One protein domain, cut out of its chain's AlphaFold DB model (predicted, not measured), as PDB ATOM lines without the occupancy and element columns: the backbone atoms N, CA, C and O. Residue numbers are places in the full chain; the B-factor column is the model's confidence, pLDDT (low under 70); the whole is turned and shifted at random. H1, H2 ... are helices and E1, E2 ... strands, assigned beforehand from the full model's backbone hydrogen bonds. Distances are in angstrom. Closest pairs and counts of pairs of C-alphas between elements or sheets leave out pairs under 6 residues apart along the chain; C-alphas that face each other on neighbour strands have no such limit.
ATOM      1  N   THR A 229     467.667 402.748 489.312       85.06
ATOM      2  CA  THR A 229     468.627 402.930 488.209       85.06
ATOM      3  C   THR A 229     468.048 402.551 486.846       85.06
ATOM      4  O   THR A 229     468.308 403.245 485.865       85.06
ATOM      5  N   ASP A 230     467.212 401.517 486.769       81.12
ATOM      6  CA  ASP A 230     466.508 401.153 485.536       81.12
ATOM      7  C   ASP A 230     465.436 402.192 485.171       81.12
ATOM      8  O   ASP A 230     465.296 402.557 484.001       81.12
ATOM      9  N   VAL A 231     464.724 402.724 486.173       84.19
ATOM     10  CA  VAL A 231     463.773 403.837 485.996       84.19
ATOM     11  C   VAL A 231     464.506 405.102 485.541       84.19
ATOM     12  O   VAL A 231     464.076 405.759 484.595       84.19
ATOM     13  N   ALA A 232     465.661 405.408 486.136       89.38
ATOM     14  CA  ALA A 232     466.524 406.513 485.728       89.38
ATOM     15  C   ALA A 232     467.015 406.357 484.281       89.38
ATOM     16  O   ALA A 232     466.919 407.297 483.494       89.38
ATOM     17  N   ALA A 233     467.476 405.166 483.891       88.38
ATOM     18  CA  ALA A 233     467.880 404.885 482.517       88.38
ATOM     19  C   ALA A 233     466.699 405.022 481.537       88.38
ATOM     20  O   ALA A 233     466.854 405.588 480.454       88.38
ATOM     21  N   LYS A 234     465.496 404.568 481.916       86.06
ATOM     22  CA  LYS A 234     464.259 404.775 481.141       86.06
ATOM     23  C   LYS A 234     463.960 406.271 480.978       86.06
ATOM     24  O   LYS A 234     463.723 406.712 479.856       86.06
ATOM     25  N   ALA A 235     464.035 407.053 482.052       89.75
ATOM     26  CA  ALA A 235     463.805 408.496 482.017       89.75
ATOM     27  C   ALA A 235     464.808 409.227 481.107       89.75
ATOM     28  O   ALA A 235     464.405 410.095 480.337       89.75
ATOM     29  N   ILE A 236     466.090 408.840 481.132       92.25
ATOM     30  CA  ILE A 236     467.127 409.402 480.249       92.25
ATOM     31  C   ILE A 236     466.810 409.110 478.780       92.25
ATOM     32  O   ILE A 236     466.846 410.030 477.970       92.25
ATOM     33  N   ARG A 237     466.459 407.867 478.425       89.12
ATOM     34  CA  ARG A 237     466.126 407.489 477.036       89.12
ATOM     35  C   ARG A 237     464.988 408.314 476.463       89.12
ATOM     36  O   ARG A 237     465.119 408.873 475.378       89.12
ATOM     37  N   TRP A 238     463.883 408.392 477.198       88.38
ATOM     38  CA  TRP A 238     462.715 409.156 476.775       88.38
ATOM     39  C   TRP A 238     463.020 410.649 476.734       88.38
ATOM     40  O   TRP A 238     462.693 411.303 475.752       88.38
ATOM     41  N   GLY A 239     463.728 411.167 477.740       92.06
ATOM     42  CA  GLY A 239     464.169 412.556 477.748       92.06
ATOM     43  C   GLY A 239     465.015 412.905 476.523       92.06
ATOM     44  O   GLY A 239     464.746 413.893 475.855       92.06
ATOM     45  N   VAL A 240     466.003 412.077 476.184       91.69
ATOM     46  CA  VAL A 240     466.869 412.261 475.008       91.69
ATOM     47  C   VAL A 240     466.084 412.153 473.696       91.69
ATOM     48  O   VAL A 240     466.280 412.982 472.810       91.69
ATOM     49  N   SER A 241     465.175 411.182 473.576       89.25
ATOM     50  CA  SER A 241     464.332 411.018 472.384       89.25
ATOM     51  C   SER A 241     463.442 412.241 472.149       89.25
ATOM     52  O   SER A 241     463.428 412.798 471.055       89.25
ATOM     53  N   GLU A 242     462.746 412.711 473.187       89.94
ATOM     54  CA  GLU A 242     461.884 413.900 473.114       89.94
ATOM     55  C   GLU A 242     462.683 415.201 472.945       89.94
ATOM     56  O   GLU A 242     462.169 416.186 472.424       89.94
ATOM     57  N   MET A 243     463.972 415.201 473.304       91.50
ATOM     58  CA  MET A 243     464.898 416.298 473.003       91.50
ATOM     59  C   MET A 243     465.210 416.425 471.502       91.50
ATOM     60  O   MET A 243     465.774 417.441 471.089       91.50
ATOM     61  N   GLY A 244     464.852 415.418 470.696       88.19
ATOM     62  CA  GLY A 244     465.107 415.358 469.257       88.19
ATOM     63  C   GLY A 244     466.399 414.634 468.877       88.19
ATOM     64  O   GLY A 244     466.880 414.807 467.759       88.19
ATOM     65  N   LEU A 245     466.983 413.854 469.792       89.56
ATOM     66  CA  LEU A 245     468.138 413.008 469.503       89.56
ATOM     67  C   LEU A 245     467.693 411.593 469.126       89.56
ATOM     68  O   LEU A 245     466.765 411.037 469.713       89.56
ATOM     69  N   ASP A 246     468.403 410.992 468.178       86.25
ATOM     70  CA  ASP A 246     468.169 409.606 467.794       86.25
ATOM     71  C   ASP A 246     468.956 408.677 468.718       86.25
ATOM     72  O   ASP A 246     470.163 408.819 468.917       86.25
ATOM     73  N   LEU A 247     468.266 407.708 469.305       85.06
ATOM     74  CA  LEU A 247     468.915 406.603 469.998       85.06
ATOM     75  C   LEU A 247     469.463 405.631 468.941       85.06
ATOM     76  O   LEU A 247     468.823 405.429 467.909       85.06
ATOM     77  N   THR A 248     470.620 404.999 469.179       75.50
ATOM     78  CA  THR A 248     471.164 403.994 468.227       75.50
ATOM     79  C   THR A 248     470.221 402.804 468.041       75.50
ATOM     80  O   THR A 248     470.259 402.112 467.025       75.50
ATOM     81  N   ILE A 249     469.334 402.606 469.014       66.75
ATOM     82  CA  ILE A 249     468.144 401.773 468.935       66.75
ATOM     83  C   ILE A 249     466.964 402.693 469.242       66.75
ATOM     84  O   ILE A 249     466.827 403.137 470.384       66.75
ATOM     85  N   ASP A 250     466.140 403.003 468.238       54.62
ATOM     86  CA  ASP A 250     465.007 403.918 468.396       54.62
ATOM     87  C   ASP A 250     464.055 403.421 469.499       54.62
ATOM     88  O   ASP A 250     463.485 402.330 469.430       54.62
ATOM     89  N   GLY A 251     463.915 404.225 470.553       53.59
ATOM     90  CA  GLY A 251     463.057 403.935 471.697       53.59
ATOM     91  C   GLY A 251     461.582 404.265 471.456       53.59
ATOM     92  O   GLY A 251     460.759 403.902 472.294       53.59
ATOM     93  N   ARG A 252     461.234 404.930 470.345       54.12
ATOM     94  CA  ARG A 252     459.857 405.367 470.039       54.12
ATOM     95  C   ARG A 252     458.913 404.199 469.764       54.12
ATOM     96  O   ARG A 252     457.754 404.254 470.162       54.12
ATOM     97  N   ASP A 253     459.433 403.114 469.187       49.28
ATOM     98  CA  ASP A 253     458.709 401.851 468.984       49.28
ATOM     99  C   ASP A 253     458.949 400.845 470.125       49.28
ATOM    100  O   ASP A 253     458.666 399.654 469.981       49.28
ATOM    101  N   CYS A 254     459.474 401.294 471.276       55.97
ATOM    102  CA  CYS A 254     459.683 400.430 472.433       55.97
ATOM    103  C   CYS A 254     458.328 399.893 472.923       55.97
ATOM    104  O   CYS A 254     457.507 400.658 473.434       55.97
ATOM    105  N   PRO A 255     458.088 398.573 472.865       50.91
ATOM    106  CA  PRO A 255     456.794 397.995 473.218       50.91
ATOM    107  C   PRO A 255     456.543 397.938 474.742       50.91
ATOM    108  O   PRO A 255     455.684 397.192 475.212       50.91
ATOM    109  N   GLY A 256     457.296 398.719 475.525       49.09
ATOM    110  CA  GLY A 256     457.289 398.747 476.985       49.09
ATOM    111  C   GLY A 256     458.234 397.721 477.620       49.09
ATOM    112  O   GLY A 256     458.601 396.713 477.014       49.09
ATOM    113  N   CYS A 257     458.604 397.956 478.884       48.91
ATOM    114  CA  CYS A 257     459.518 397.102 479.663       48.91
ATOM    115  C   CYS A 257     459.039 395.639 479.808       48.91
ATOM    116  O   CYS A 257     459.847 394.761 480.099       48.91
ATOM    117  N   ASN A 258     457.750 395.380 479.558       45.81
ATOM    118  CA  ASN A 258     457.096 394.076 479.709       45.81
ATOM    119  C   ASN A 258     456.893 393.327 478.377       45.81
ATOM    120  O   ASN A 258     456.217 392.300 478.349       45.81
ATOM    121  N   SER A 259     457.428 393.831 477.260       47.03
ATOM    122  CA  SER A 259     457.229 393.198 475.955       47.03
ATOM    123  C   SER A 259     458.235 392.073 475.659       47.03
ATOM    124  O   SER A 259     459.429 392.224 475.936       47.03
ATOM    125  N   PRO A 260     457.800 390.974 475.002       40.56
ATOM    126  CA  PRO A 260     458.676 389.901 474.521       40.56
ATOM    127  C   PRO A 260     459.780 390.358 473.555       40.56
ATOM    128  O   PRO A 260     460.803 389.688 473.455       40.56
ATOM    129  N   ALA A 261     459.599 391.493 472.866       44.00
ATOM    130  CA  ALA A 261     460.584 392.081 471.946       44.00
ATOM    131  C   ALA A 261     461.685 392.908 472.657       44.00
ATOM    132  O   ALA A 261     462.407 393.662 472.018       44.00
ATOM    133  N   ARG A 262     461.768 392.778 473.987       47.72
ATOM    134  CA  ARG A 262     462.776 393.254 474.948       47.72
ATOM    135  C   ARG A 262     464.045 393.903 474.355       47.72
ATOM    136  O   ARG A 262     464.924 393.200 473.872       47.72
ATOM    137  N   PHE A 263     464.197 395.220 474.538       52.25
ATOM    138  CA  PHE A 263     465.428 395.955 474.176       52.25
ATOM    139  C   PHE A 263     466.133 396.689 475.331       52.25
ATOM    140  O   PHE A 263     467.215 397.227 475.130       52.25
ATOM    141  N   CYS A 264     465.590 396.715 476.553       56.03
ATOM    142  CA  CYS A 264     466.194 397.463 477.665       56.03
ATOM    143  C   CYS A 264     466.560 396.537 478.831       56.03
ATOM    144  O   CYS A 264     465.715 396.230 479.668       56.03
ATOM    145  N   GLN A 265     467.815 396.090 478.874       55.12
ATOM    146  CA  GLN A 265     468.429 395.481 480.066       55.12
ATOM    147  C   GLN A 265     469.727 396.187 480.483       55.12
ATOM    148  O   GLN A 265     470.492 395.634 481.264       55.12
ATOM    149  N   ASP A 266     469.993 397.377 479.948       70.19
ATOM    150  CA  ASP A 266     471.211 398.124 480.251       70.19
ATOM    151  C   ASP A 266     470.855 399.415 481.002       70.19
ATOM    152  O   ASP A 266     469.781 399.983 480.797       70.19
ATOM    153  N   THR A 267     471.733 399.893 481.873       84.81
ATOM    154  CA  THR A 267     471.644 401.229 482.488       84.81
ATOM    155  C   THR A 267     472.213 402.303 481.559       84.81
ATOM    156  O   THR A 267     471.955 403.499 481.734       84.81
ATOM    157  N   LYS A 268     472.920 401.861 480.514       88.06
ATOM    158  CA  LYS A 268     473.485 402.664 479.439       88.06
ATOM    159  C   LYS A 268     472.441 403.011 478.372       88.06
ATOM    160  O   LYS A 268     471.713 402.164 477.851       88.06
ATOM    161  N   THR A 269     472.369 404.293 478.043       88.94
ATOM    162  CA  THR A 269     471.593 404.858 476.938       88.94
ATOM    163  C   THR A 269     472.562 405.262 475.847       88.94
ATOM    164  O   THR A 269     473.362 406.164 476.067       88.94
ATOM    165  N   GLU A 270     472.518 404.596 474.697       89.44
ATOM    166  CA  GLU A 270     473.366 404.931 473.556       89.44
ATOM    167  C   GLU A 270     472.614 405.824 472.561       89.44
ATOM    168  O   GLU A 270     471.448 405.596 472.237       89.44
ATOM    169  N   ILE A 271     473.294 406.874 472.114       91.38
ATOM    170  CA  ILE A 271     472.723 408.009 471.403       91.38
ATOM    171  C   ILE A 271     473.561 408.247 470.154       91.38
ATOM    172  O   ILE A 271     474.786 408.369 470.235       91.38
ATOM    173  N   GLN A 272     472.901 408.325 469.005       92.12
ATOM    174  CA  GLN A 272     473.523 408.701 467.748       92.12
ATOM    175  C   GLN A 272     473.975 410.160 467.834       92.12
ATOM    176  O   GLN A 272     473.195 411.066 468.139       92.12
ATOM    177  N   THR A 273     475.250 410.406 467.554       93.19
ATOM    178  CA  THR A 273     475.781 411.762 467.472       93.19
ATOM    179  C   THR A 273     475.145 412.462 466.267       93.19
ATOM    180  O   THR A 273     475.211 411.931 465.153       93.19
ATOM    181  N   PRO A 274     474.542 413.651 466.445       92.00
ATOM    182  CA  PRO A 274     473.951 414.378 465.333       92.00
ATOM    183  C   PRO A 274     474.959 414.699 464.224       92.00
ATOM    184  O   PRO A 274     476.126 415.015 464.482       92.00
ATOM    185  N   ALA A 275     474.494 414.669 462.975       88.94
ATOM    186  CA  ALA A 275     475.336 414.918 461.812       88.94
ATOM    187  C   ALA A 275     476.025 416.294 461.881       88.94
ATOM    188  O   ALA A 275     475.402 417.312 462.176       88.94
ATOM    189  N   GLY A 276     477.323 416.327 461.565       88.00
ATOM    190  CA  GLY A 276     478.123 417.556 461.568       88.00
ATOM    191  C   GLY A 276     478.706 417.944 462.931       88.00
ATOM    192  O   GLY A 276     479.442 418.928 463.003       88.00
ATOM    193  N   ILE A 277     478.446 417.171 463.989       90.94
ATOM    194  CA  ILE A 277     479.053 417.365 465.309       90.94
ATOM    195  C   ILE A 277     480.178 416.358 465.528       90.94
ATOM    196  O   ILE A 277     480.019 415.160 465.311       90.94
ATOM    197  N   ASN A 278     481.324 416.839 466.016       92.56
ATOM    198  CA  ASN A 278     482.369 415.949 466.505       92.56
ATOM    199  C   ASN A 278     481.939 415.331 467.844       92.56
ATOM    200  O   ASN A 278     481.707 416.044 468.821       92.56
ATOM    201  N   ASN A 279     481.875 414.004 467.877       91.38
ATOM    202  CA  ASN A 279     481.381 413.251 469.019       91.38
ATOM    203  C   ASN A 279     482.161 413.523 470.321       91.38
ATOM    204  O   ASN A 279     481.563 413.778 471.364       91.38
ATOM    205  N   GLN A 280     483.496 413.566 470.253       94.69
ATOM    206  CA  GLN A 280     484.333 413.850 471.422       94.69
ATOM    207  C   GLN A 280     484.080 415.262 471.963       94.69
ATOM    208  O   GLN A 280     483.942 415.442 473.167       94.69
ATOM    209  N   VAL A 281     483.943 416.254 471.076       94.50
ATOM    210  CA  VAL A 281     483.644 417.641 471.474       94.50
ATOM    211  C   VAL A 281     482.300 417.729 472.197       94.50
ATOM    212  O   VAL A 281     482.193 418.433 473.200       94.50
ATOM    213  N   LEU A 282     481.276 417.012 471.723       95.06
ATOM    214  CA  LEU A 282     479.970 416.987 472.383       95.06
ATOM    215  C   LEU A 282     480.060 416.361 473.781       95.06
ATOM    216  O   LEU A 282     479.580 416.958 474.743       95.06
ATOM    217  N   VAL A 283     480.722 415.208 473.910       96.44
ATOM    218  CA  VAL A 283     480.939 414.537 475.203       96.44
ATOM    219  C   VAL A 283     481.705 415.438 476.175       96.44
ATOM    220  O   VAL A 283     481.275 415.592 477.319       96.44
ATOM    221  N   ASP A 284     482.772 416.099 475.725       96.12
ATOM    222  CA  ASP A 284     483.565 417.016 476.553       96.12
ATOM    223  C   ASP A 284     482.720 418.203 477.052       96.12
ATOM    224  O   ASP A 284     482.822 418.614 478.212       96.12
ATOM    225  N   LEU A 285     481.839 418.740 476.200       96.38
ATOM    226  CA  LEU A 285     480.913 419.812 476.571       96.38
ATOM    227  C   LEU A 285     479.896 419.357 477.624       96.38
ATOM    228  O   LEU A 285     479.632 420.113 478.566       96.38
ATOM    229  N   ILE A 286     479.365 418.138 477.504       96.06
ATOM    230  CA  ILE A 286     478.463 417.565 478.510       96.06
ATOM    231  C   ILE A 286     479.223 417.390 479.827       96.06
ATOM    232  O   ILE A 286     478.826 417.966 480.837       96.06
ATOM    233  N   GLN A 287     480.370 416.704 479.808       95.62
ATOM    234  CA  GLN A 287     481.203 416.460 480.990       95.62
ATOM    235  C   GLN A 287     481.685 417.748 481.674       95.62
ATOM    236  O   GLN A 287     481.875 417.759 482.890       95.62
ATOM    237  N   SER A 288     481.873 418.843 480.927       94.19
ATOM    238  CA  SER A 288     482.234 420.153 481.492       94.19
ATOM    239  C   SER A 288     481.130 420.778 482.352       94.19
ATOM    240  O   SER A 288     481.410 421.666 483.157       94.19
ATOM    241  N   SER A 289     479.891 420.309 482.190       91.31
ATOM    242  CA  SER A 289     478.714 420.761 482.936       91.31
ATOM    243  C   SER A 289     478.356 419.824 484.100       91.31
ATOM    244  O   SER A 289     477.399 420.102 484.817       91.31
ATOM    245  N   LEU A 290     479.112 418.734 484.288       89.44
ATOM    246  CA  LEU A 290     478.891 417.715 485.319       89.44
ATOM    247  C   LEU A 290     479.884 417.842 486.483       89.44
ATOM    248  O   LEU A 290     480.986 418.385 486.342       89.44
ATOM    249  N   GLY A 291     479.511 417.298 487.642       85.31
ATOM    250  CA  GLY A 291     480.386 417.221 488.808       85.31
ATOM    251  C   GLY A 291     481.596 416.288 488.594       85.31
ATOM    252  O   GLY A 291     481.560 415.395 487.746       85.31
ATOM    253  N   PRO A 292     482.685 416.422 489.381       77.31
ATOM    254  CA  PRO A 292     483.897 415.604 489.223       77.31
ATOM    255  C   PRO A 292     483.671 414.084 489.265       77.31
ATOM    256  O   PRO A 292     484.392 413.354 488.590       77.31
ATOM    257  N   GLY A 293     482.676 413.614 490.026       80.75
ATOM    258  CA  GLY A 293     482.309 412.195 490.127       80.75
ATOM    259  C   GLY A 293     481.333 411.704 489.054       80.75
ATOM    260  O   GLY A 293     481.076 410.514 488.982       80.75
ATOM    261  N   GLU A 294     480.797 412.594 488.220       87.50
ATOM    262  CA  GLU A 294     479.739 412.289 487.242       87.50
ATOM    263  C   GLU A 294     480.275 412.182 485.811       87.50
ATOM    264  O   GLU A 294     479.533 411.884 484.882       87.50
ATOM    265  N   LYS A 295     481.571 412.424 485.590       88.44
ATOM    266  CA  LYS A 295     482.143 412.420 484.235       88.44
ATOM    267  C   LYS A 295     482.095 411.047 483.567       88.44
ATOM    268  O   LYS A 295     481.944 410.983 482.354       88.44
ATOM    269  N   ALA A 296     482.193 409.967 484.346       89.00
ATOM    270  CA  ALA A 296     482.105 408.595 483.838       89.00
ATOM    271  C   ALA A 296     480.704 408.241 483.302       89.00
ATOM    272  O   ALA A 296     480.571 407.316 482.499       89.00
ATOM    273  N   THR A 297     479.685 409.008 483.702       93.56
ATOM    274  CA  THR A 297     478.292 408.868 483.265       93.56
ATOM    275  C   THR A 297     478.119 409.118 481.777       93.56
ATOM    276  O   THR A 297     477.194 408.571 481.193       93.56
ATOM    277  N   VAL A 298     478.987 409.912 481.145       96.25
ATOM    278  CA  VAL A 298     478.873 410.248 479.721       96.25
ATOM    279  C   VAL A 298     480.183 409.947 479.018       96.25
ATOM    280  O   VAL A 298     481.241 410.372 479.478       96.25
ATOM    281  N   GLY A 299     480.135 409.246 477.890       95.31
ATOM    282  CA  GLY A 299     481.340 408.902 477.141       95.31
ATOM    283  C   GLY A 299     481.070 408.583 475.678       95.31
ATOM    284  O   GLY A 299     479.935 408.359 475.271       95.31
ATOM    285  N   VAL A 300     482.129 408.555 474.876       94.94
ATOM    286  CA  VAL A 300     482.067 408.103 473.481       94.94
ATOM    287  C   VAL A 300     481.859 406.585 473.459       94.94
ATOM    288  O   VAL A 300     482.536 405.866 474.194       94.94
ATOM    289  N   ASN A 301     480.932 406.093 472.630       88.56
ATOM    290  CA  ASN A 301     480.720 404.656 472.436       88.56
ATOM    291  C   ASN A 301     481.322 404.168 471.113       88.56
ATOM    292  O   ASN A 301     482.119 403.233 471.101       88.56
ATOM    293  N   THR A 302     480.984 404.835 470.008       88.81
ATOM    294  CA  THR A 302     481.564 404.592 468.678       88.81
ATOM    295  C   THR A 302     481.985 405.914 468.030       88.81
ATOM    296  O   THR A 302     481.871 406.975 468.642       88.81
ATOM    297  N   ALA A 303     482.478 405.883 466.787       86.50
ATOM    298  CA  ALA A 303     482.811 407.110 466.057       86.50
ATOM    299  C   ALA A 303     481.609 408.069 465.945       86.50
ATOM    300  O   ALA A 303     481.788 409.279 466.078       86.50
ATOM    301  N   ASP A 304     480.402 407.512 465.811       90.06
ATOM    302  CA  ASP A 304     479.172 408.256 465.538       90.06
ATOM    303  C   ASP A 304     478.130 408.127 466.665       90.06
ATOM    304  O   ASP A 304     476.971 408.481 466.469       90.06
ATOM    305  N   SER A 305     478.507 407.613 467.842       92.19
ATOM    306  CA  SER A 305     477.596 407.501 468.988       92.19
ATOM    307  C   SER A 305     478.278 407.757 470.329       92.19
ATOM    308  O   SER A 305     479.455 407.441 470.539       92.19
ATOM    309  N   PHE A 306     477.528 408.307 471.274       94.88
ATOM    310  CA  PHE A 306     477.933 408.469 472.669       94.88
ATOM    311  C   PHE A 306     476.926 407.787 473.588       94.88
ATOM    312  O   PHE A 306     475.884 407.306 473.147       94.88
ATOM    313  N   TYR A 307     477.250 407.707 474.870       94.19
ATOM    314  CA  TYR A 307     476.384 407.101 475.862       94.19
ATOM    315  C   TYR A 307     476.158 407.997 477.070       94.19
ATOM    316  O   TYR A 307     477.004 408.823 477.409       94.19
ATOM    317  N   ILE A 308     475.036 407.756 477.748       94.94
ATOM    318  CA  ILE A 308     474.736 408.221 479.102       94.94
ATOM    319  C   ILE A 308     474.381 406.988 479.948       94.94
ATOM    320  O   ILE A 308     473.410 406.303 479.638       94.94
ATOM    321  N   ASP A 309     475.155 406.674 480.988       92.88
ATOM    322  CA  ASP A 309     474.972 405.490 481.842       92.88
ATOM    323  C   ASP A 309     474.531 405.866 483.259       92.88
ATOM    324  O   ASP A 309     475.330 406.328 484.074       92.88
ATOM    325  N   ALA A 310     473.256 405.616 483.568       91.12
ATOM    326  CA  ALA A 310     472.671 405.947 484.865       91.12
ATOM    327  C   ALA A 310     473.380 405.258 486.044       91.12
ATOM    328  O   ALA A 310     473.394 405.815 487.141       91.12
ATOM    329  N   ALA A 311     473.990 404.083 485.841       87.38
ATOM    330  CA  ALA A 311     474.669 403.346 486.908       87.38
ATOM    331  C   ALA A 311     475.983 403.996 487.365       87.38
ATOM    332  O   ALA A 311     476.457 403.697 488.458       87.38
ATOM    333  N   GLN A 312     476.566 404.883 486.554       92.00
ATOM    334  CA  GLN A 312     477.806 405.592 486.891       92.00
ATOM    335  C   GLN A 312     477.558 406.892 487.668       92.00
ATOM    336  O   GLN A 312     478.512 407.563 488.066       92.00
ATOM    337  N   LEU A 313     476.295 407.263 487.909       88.69
ATOM    338  CA  LEU A 313     475.981 408.391 488.777       88.69
ATOM    339  C   LEU A 313     476.407 408.078 490.223       88.69
ATOM    340  O   LEU A 313     475.977 407.064 490.773       88.69
ATOM    341  N   PRO A 314     477.151 408.977 490.902       84.25
ATOM    342  CA  PRO A 314     477.508 408.803 492.315       84.25
ATOM    343  C   PRO A 314     476.291 408.627 493.226       84.25
ATOM    344  O   PRO A 314     476.357 407.946 494.246       84.25
ATOM    345  N   GLN A 315     475.180 409.270 492.856       86.25
ATOM    346  CA  GLN A 315     473.864 409.053 493.437       86.25
ATOM    347  C   GLN A 315     472.817 409.075 492.329       86.25
ATOM    348  O   GLN A 315     472.688 410.067 491.608       86.25
ATOM    349  N   VAL A 316     472.041 408.004 492.219       87.75
ATOM    350  CA  VAL A 316     470.920 407.934 491.282       87.75
ATOM    351  C   VAL A 316     469.693 408.540 491.966       87.75
ATOM    352  O   VAL A 316     469.124 407.940 492.872       87.75
ATOM    353  N   ASN A 317     469.315 409.757 491.572       89.25
ATOM    354  CA  ASN A 317     468.134 410.479 492.063       89.25
ATOM    355  C   ASN A 317     467.558 411.384 490.956       89.25
ATOM    356  O   ASN A 317     468.250 411.678 489.977       89.25
ATOM    357  N   ASN A 318     466.319 411.862 491.127       91.12
ATOM    358  CA  ASN A 318     465.622 412.697 490.137       91.12
ATOM    359  C   ASN A 318     466.458 413.909 489.699       91.12
ATOM    360  O   ASN A 318     466.532 414.209 488.511       91.12
ATOM    361  N   ASN A 319     467.111 414.594 490.641       90.56
ATOM    362  CA  ASN A 319     467.866 415.811 490.344       90.56
ATOM    363  C   ASN A 319     469.057 415.524 489.427       90.56
ATOM    364  O   ASN A 319     469.271 416.248 488.459       90.56
ATOM    365  N   ASN A 320     469.795 414.449 489.699       91.81
ATOM    366  CA  ASN A 320     470.962 414.074 488.910       91.81
ATOM    367  C   ASN A 320     470.556 413.572 487.517       91.81
ATOM    368  O   ASN A 320     471.179 413.941 486.524       91.81
ATOM    369  N   VAL A 321     469.461 412.809 487.421       93.56
ATOM    370  CA  VAL A 321     468.907 412.348 486.136       93.56
ATOM    371  C   VAL A 321     468.477 413.527 485.259       93.56
ATOM    372  O   VAL A 321     468.883 413.629 484.102       93.56
ATOM    373  N   LEU A 322     467.701 414.462 485.812       94.81
ATOM    374  CA  LEU A 322     467.266 415.664 485.093       94.81
ATOM    375  C   LEU A 322     468.442 416.615 484.792       94.81
ATOM    376  O   LEU A 322     468.457 417.299 483.763       94.81
ATOM    377  N   GLY A 323     469.462 416.624 485.654       94.06
ATOM    378  CA  GLY A 323     470.720 417.339 485.450       94.06
ATOM    379  C   GLY A 323     471.475 416.865 484.207       94.06
ATOM    380  O   GLY A 323     471.944 417.700 483.434       94.06
ATOM    381  N   LEU A 324     471.511 415.552 483.943       95.56
ATOM    382  CA  LEU A 324     472.120 414.994 482.728       95.56
ATOM    383  C   LEU A 324     471.411 415.463 481.451       95.56
ATOM    384  O   LEU A 324     472.074 415.840 480.484       95.56
ATOM    385  N   LEU A 325     470.074 415.490 481.447       96.56
ATOM    386  CA  LEU A 325     469.296 415.991 480.306       96.56
ATOM    387  C   LEU A 325     469.548 417.484 480.076       96.56
ATOM    388  O   LEU A 325     469.767 417.921 478.947       96.56
ATOM    389  N   THR A 326     469.612 418.258 481.158       96.25
ATOM    390  CA  THR A 326     469.927 419.690 481.101       96.25
ATOM    391  C   THR A 326     471.334 419.932 480.544       96.25
ATOM    392  O   THR A 326     471.511 420.756 479.646       96.25
ATOM    393  N   ALA A 327     472.336 419.185 481.023       95.94
ATOM    394  CA  ALA A 327     473.714 419.261 480.536       95.94
ATOM    395  C   ALA A 327     473.823 418.876 479.052       95.94
ATOM    396  O   ALA A 327     474.529 419.539 478.291       95.94
ATOM    397  N   THR A 328     473.077 417.852 478.631       96.19
ATOM    398  CA  THR A 328     473.020 417.391 477.236       96.19
ATOM    399  C   THR A 328     472.430 418.464 476.326       96.19
ATOM    400  O   THR A 328     473.062 418.849 475.343       96.19
ATOM    401  N   SER A 329     471.278 419.035 476.689       95.69
ATOM    402  CA  SER A 329     470.660 420.129 475.930       95.69
ATOM    403  C   SER A 329     471.575 421.357 475.834       95.69
ATOM    404  O   SER A 329     471.755 421.924 474.754       95.69
ATOM    405  N   ALA A 330     472.231 421.738 476.935       95.25
ATOM    406  CA  ALA A 330     473.168 422.859 476.942       95.25
ATOM    407  C   ALA A 330     474.382 422.620 476.025       95.25
ATOM    408  O   ALA A 330     474.853 423.551 475.365       95.25
ATOM    409  N   ALA A 331     474.888 421.386 475.962       95.94
ATOM    410  CA  ALA A 331     475.971 421.014 475.058       95.94
ATOM    411  C   ALA A 331     475.531 421.085 473.585       95.94
ATOM    412  O   ALA A 331     476.240 421.686 472.777       95.94
ATOM    413  N   LEU A 332     474.335 420.585 473.251       93.69
ATOM    414  CA  LEU A 332     473.764 420.686 471.899       93.69
ATOM    415  C   LEU A 332     473.619 422.143 471.445       93.69
ATOM    416  O   LEU A 332     474.054 422.501 470.347       93.69
ATOM    417  N   HIS A 333     473.121 423.016 472.323       93.44
ATOM    418  CA  HIS A 333     473.023 424.445 472.034       93.44
ATOM    419  C   HIS A 333     474.385 425.083 471.723       93.44
ATOM    420  O   HIS A 333     474.489 425.878 470.789       93.44
ATOM    421  N   LYS A 334     475.450 424.707 472.445       93.69
ATOM    422  CA  LYS A 334     476.821 425.185 472.168       93.69
ATOM    423  C   LYS A 334     477.365 424.692 470.823       93.69
ATOM    424  O   LYS A 334     478.212 425.362 470.240       93.69
ATOM    425  N   THR A 335     476.874 423.559 470.328       91.12
ATOM    426  CA  THR A 335     477.209 423.031 468.994       91.12
ATOM    427  C   THR A 335     476.325 423.580 467.867       91.12
ATOM    428  O   THR A 335     476.552 423.259 466.705       91.12
ATOM    429  N   GLY A 336     475.346 424.434 468.187       88.50
ATOM    430  CA  GLY A 336     474.452 425.056 467.208       88.50
ATOM    431  C   GLY A 336     473.207 424.236 466.852       88.50
ATOM    432  O   GLY A 336     472.501 424.610 465.918       88.50
ATOM    433  N   LEU A 337     472.912 423.156 467.584       88.50
ATOM    434  CA  LEU A 337     471.676 422.389 467.422       88.50
ATOM    435  C   LEU A 337     470.591 422.849 468.392       88.50
ATOM    436  O   LEU A 337     470.858 423.171 469.550       88.50
ATOM    437  N   ALA A 338     469.352 422.859 467.903       86.06
ATOM    438  CA  ALA A 338     468.174 423.051 468.734       86.06
ATOM    439  C   ALA A 338     467.827 421.740 469.451       86.06
ATOM    440  O   ALA A 338     467.886 420.672 468.848       86.06
ATOM    441  N   ALA A 339     467.459 421.845 470.726       89.31
ATOM    442  CA  ALA A 339     467.085 420.731 471.586       89.31
ATOM    443  C   ALA A 339     465.796 421.096 472.333       89.31
ATOM    444  O   ALA A 339     465.737 422.164 472.949       89.31
ATOM    445  N   ASP A 340     464.776 420.236 472.308       91.75
ATOM    446  CA  ASP A 340     463.536 420.481 473.057       91.75
ATOM    447  C   ASP A 340     463.668 419.992 474.504       91.75
ATOM    448  O   ASP A 340     463.232 418.907 474.890       91.75
ATOM    449  N   ILE A 341     464.314 420.813 475.336       94.88
ATOM    450  CA  ILE A 341     464.461 420.503 476.760       94.88
ATOM    451  C   ILE A 341     463.108 420.458 477.491       94.88
ATOM    452  O   ILE A 341     462.983 419.760 478.491       94.88
ATOM    453  N   GLY A 342     462.080 421.166 477.008       94.44
ATOM    454  CA  GLY A 342     460.755 421.168 477.635       94.44
ATOM    455  C   GLY A 342     460.063 419.810 477.510       94.44
ATOM    456  O   GLY A 342     459.585 419.259 478.508       94.44
ATOM    457  N   ALA A 343     460.067 419.251 476.298       91.62
ATOM    458  CA  ALA A 343     459.559 417.913 476.016       91.62
ATOM    459  C   ALA A 343     460.378 416.840 476.752       91.62
ATOM    460  O   ALA A 343     459.807 416.000 477.453       91.62
ATOM    461  N   ALA A 344     461.712 416.947 476.708       92.94
ATOM    462  CA  ALA A 344     462.623 416.045 477.410       92.94
ATOM    463  C   ALA A 344     462.342 415.961 478.919       92.94
ATOM    464  O   ALA A 344     462.243 414.870 479.486       92.94
ATOM    465  N   MET A 345     462.195 417.114 479.581       95.75
ATOM    466  CA  MET A 345     461.964 417.179 481.026       95.75
ATOM    467  C   MET A 345     460.585 416.642 481.399       95.75
ATOM    468  O   MET A 345     460.470 415.920 482.385       95.75
ATOM    469  N   THR A 346     459.560 416.940 480.597       92.94
ATOM    470  CA  THR A 346     458.196 416.441 480.821       92.94
ATOM    471  C   THR A 346     458.157 414.914 480.736       92.94
ATOM    472  O   THR A 346     457.627 414.256 481.629       92.94
ATOM    473  N   ALA A 347     458.770 414.333 479.702       87.75
ATOM    474  CA  ALA A 347     458.822 412.885 479.525       87.75
ATOM    475  C   ALA A 347     459.605 412.186 480.645       87.75
ATOM    476  O   ALA A 347     459.131 411.205 481.218       87.75
ATOM    477  N   ALA A 348     460.773 412.722 481.005       90.38
ATOM    478  CA  ALA A 348     461.586 412.170 482.081       90.38
ATOM    479  C   ALA A 348     460.885 412.256 483.446       90.38
ATOM    480  O   ALA A 348     460.901 411.285 484.198       90.38
ATOM    481  N   GLN A 349     460.238 413.382 483.764       90.81
ATOM    482  CA  GLN A 349     459.513 413.560 485.027       90.81
ATOM    483  C   GLN A 349     458.331 412.602 485.158       90.81
ATOM    484  O   GLN A 349     458.163 412.026 486.229       90.81
ATOM    485  N   ASN A 350     457.567 412.392 484.080       84.75
ATOM    486  CA  ASN A 350     456.473 411.422 484.079       84.75
ATOM    487  C   ASN A 350     456.988 410.028 484.460       84.75
ATOM    488  O   ASN A 350     456.442 409.405 485.363       84.75
ATOM    489  N   ILE A 351     458.097 409.586 483.859       84.38
ATOM    490  CA  ILE A 351     458.700 408.273 484.142       84.38
ATOM    491  C   ILE A 351     459.255 408.179 485.563       84.38
ATOM    492  O   ILE A 351     459.108 407.151 486.208       84.38
ATOM    493  N   LEU A 352     459.899 409.236 486.059       83.19
ATOM    494  CA  LEU A 352     460.458 409.268 487.414       83.19
ATOM    495  C   LEU A 352     459.382 409.333 488.516       83.19
ATOM    496  O   LEU A 352     459.723 409.236 489.696       83.19
ATOM    497  N   SER A 353     458.118 409.552 488.141       78.56
ATOM    498  CA  SER A 353     456.964 409.601 489.045       78.56
ATOM    499  C   SER A 353     456.085 408.343 489.028       78.56
ATOM    500  O   SER A 353     455.159 408.268 489.835       78.56
ATOM    501  N   GLU A 354     456.361 407.398 488.119       65.00
ATOM    502  CA  GLU A 354     455.728 406.066 488.044       65.00
ATOM    503  C   GLU A 354     456.256 405.120 489.131       65.00
ATOM    504  O   GLU A 354     455.427 404.373 489.696       65.00
TER     505      GLU A 354
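What this domain is: This is residues 229 to 354 of the 354 residues of the protein "OMPdecase domain-containing protein" of Chloroflexi bacterium (UniProt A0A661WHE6). What does the domain look like? A small wall of three strands, E1, E3 and E2, has H1 over one edge strand, E1, and H2 over the other, E2, with H3 bridging these two helices and H4 packed on H1 and H3, away from the sheet. The unnamed stretch 243 to 267 loops far out to Pro 260. What is it made of? The 126 printed residues hold, in order, H1 E1 H2 E2 E3 H3 H4, a mixed class, with an antiparallel sheet ordered E1 - E3 - E2. It is compact, with a radius of gyration of the C-alphas of 13.3 A and spans of 37 by 29 by 26 A.

Where its parts are: Where does the printed part begin? H1, residues 229 to 242, measures 19.8 A and begins at C-alpha 229, (468.627, 402.930, 488.209). What follows? E1 is residues 268 to 272, 13.2 A, and H2 is residues 279 to 287, 12.4 A. E2, residues 298 to 302, measures 12.7 A, and E3, residues 305 to 309, 13.3 A. Which helices come last? H3, residues 318 to 334, measures 24.6 A; H4, residues 341 to 352, measures 16.0 A and ends at C-alpha 352, (460.458, 409.268, 487.414).

How they stand to each other: How do the helices meet? H1, H3 and H4 form a bundle, three helices side by side; H1 and H4 touch at a shallow tilt of 27 degrees, opposite ways, closest at the C-alphas of Gly 239 and Ala 344, 3.8 A. H3, the hub, touches H1 with residues 318 to 325 alone, closest at the C-alphas of Ala 232 and Val 321, 6.3 A, and H2 with residues 327 to 332 alone, closest at those of Leu 285 and Ala 331, 5.3 A. H3 and H4 are a helical hairpin, closest at the C-alphas of Ser 329 and Ile 341, 6.3 A. Which atoms pair the strands? E1 and E3 are antiparallel, with N 269 and O 308 at 2.8 A; E2 and E3, a hairpin, have N 307 and O 299 at 2.8 A. What is on the sheet? H1 and H2 on one face make two layers with it; H2 runs along E2 at a height over the sheet of 8.7 A, and E1, H2, E2 form a split strand-helix-strand unit, two strands running the same way with E3 between them, its crossover right-handed. H3 only grazes the sheet with residues 324 to 328. Are the helix backbones complete? Every O i to N i+4 pair is within hydrogen-bond range in H1, H2, H3 and H4.

The domain as a whole: How large is it? The two C-alphas farthest apart, those of Pro 260 and Lys 334, are 39.7 A apart. Is anything cut, long or uncertain? The printed part has no cut, and the link from H1 to E1, 25 residues, is long. Residues 249 to 265 and residue 354, the chain's last, are under 70 in pLDDT.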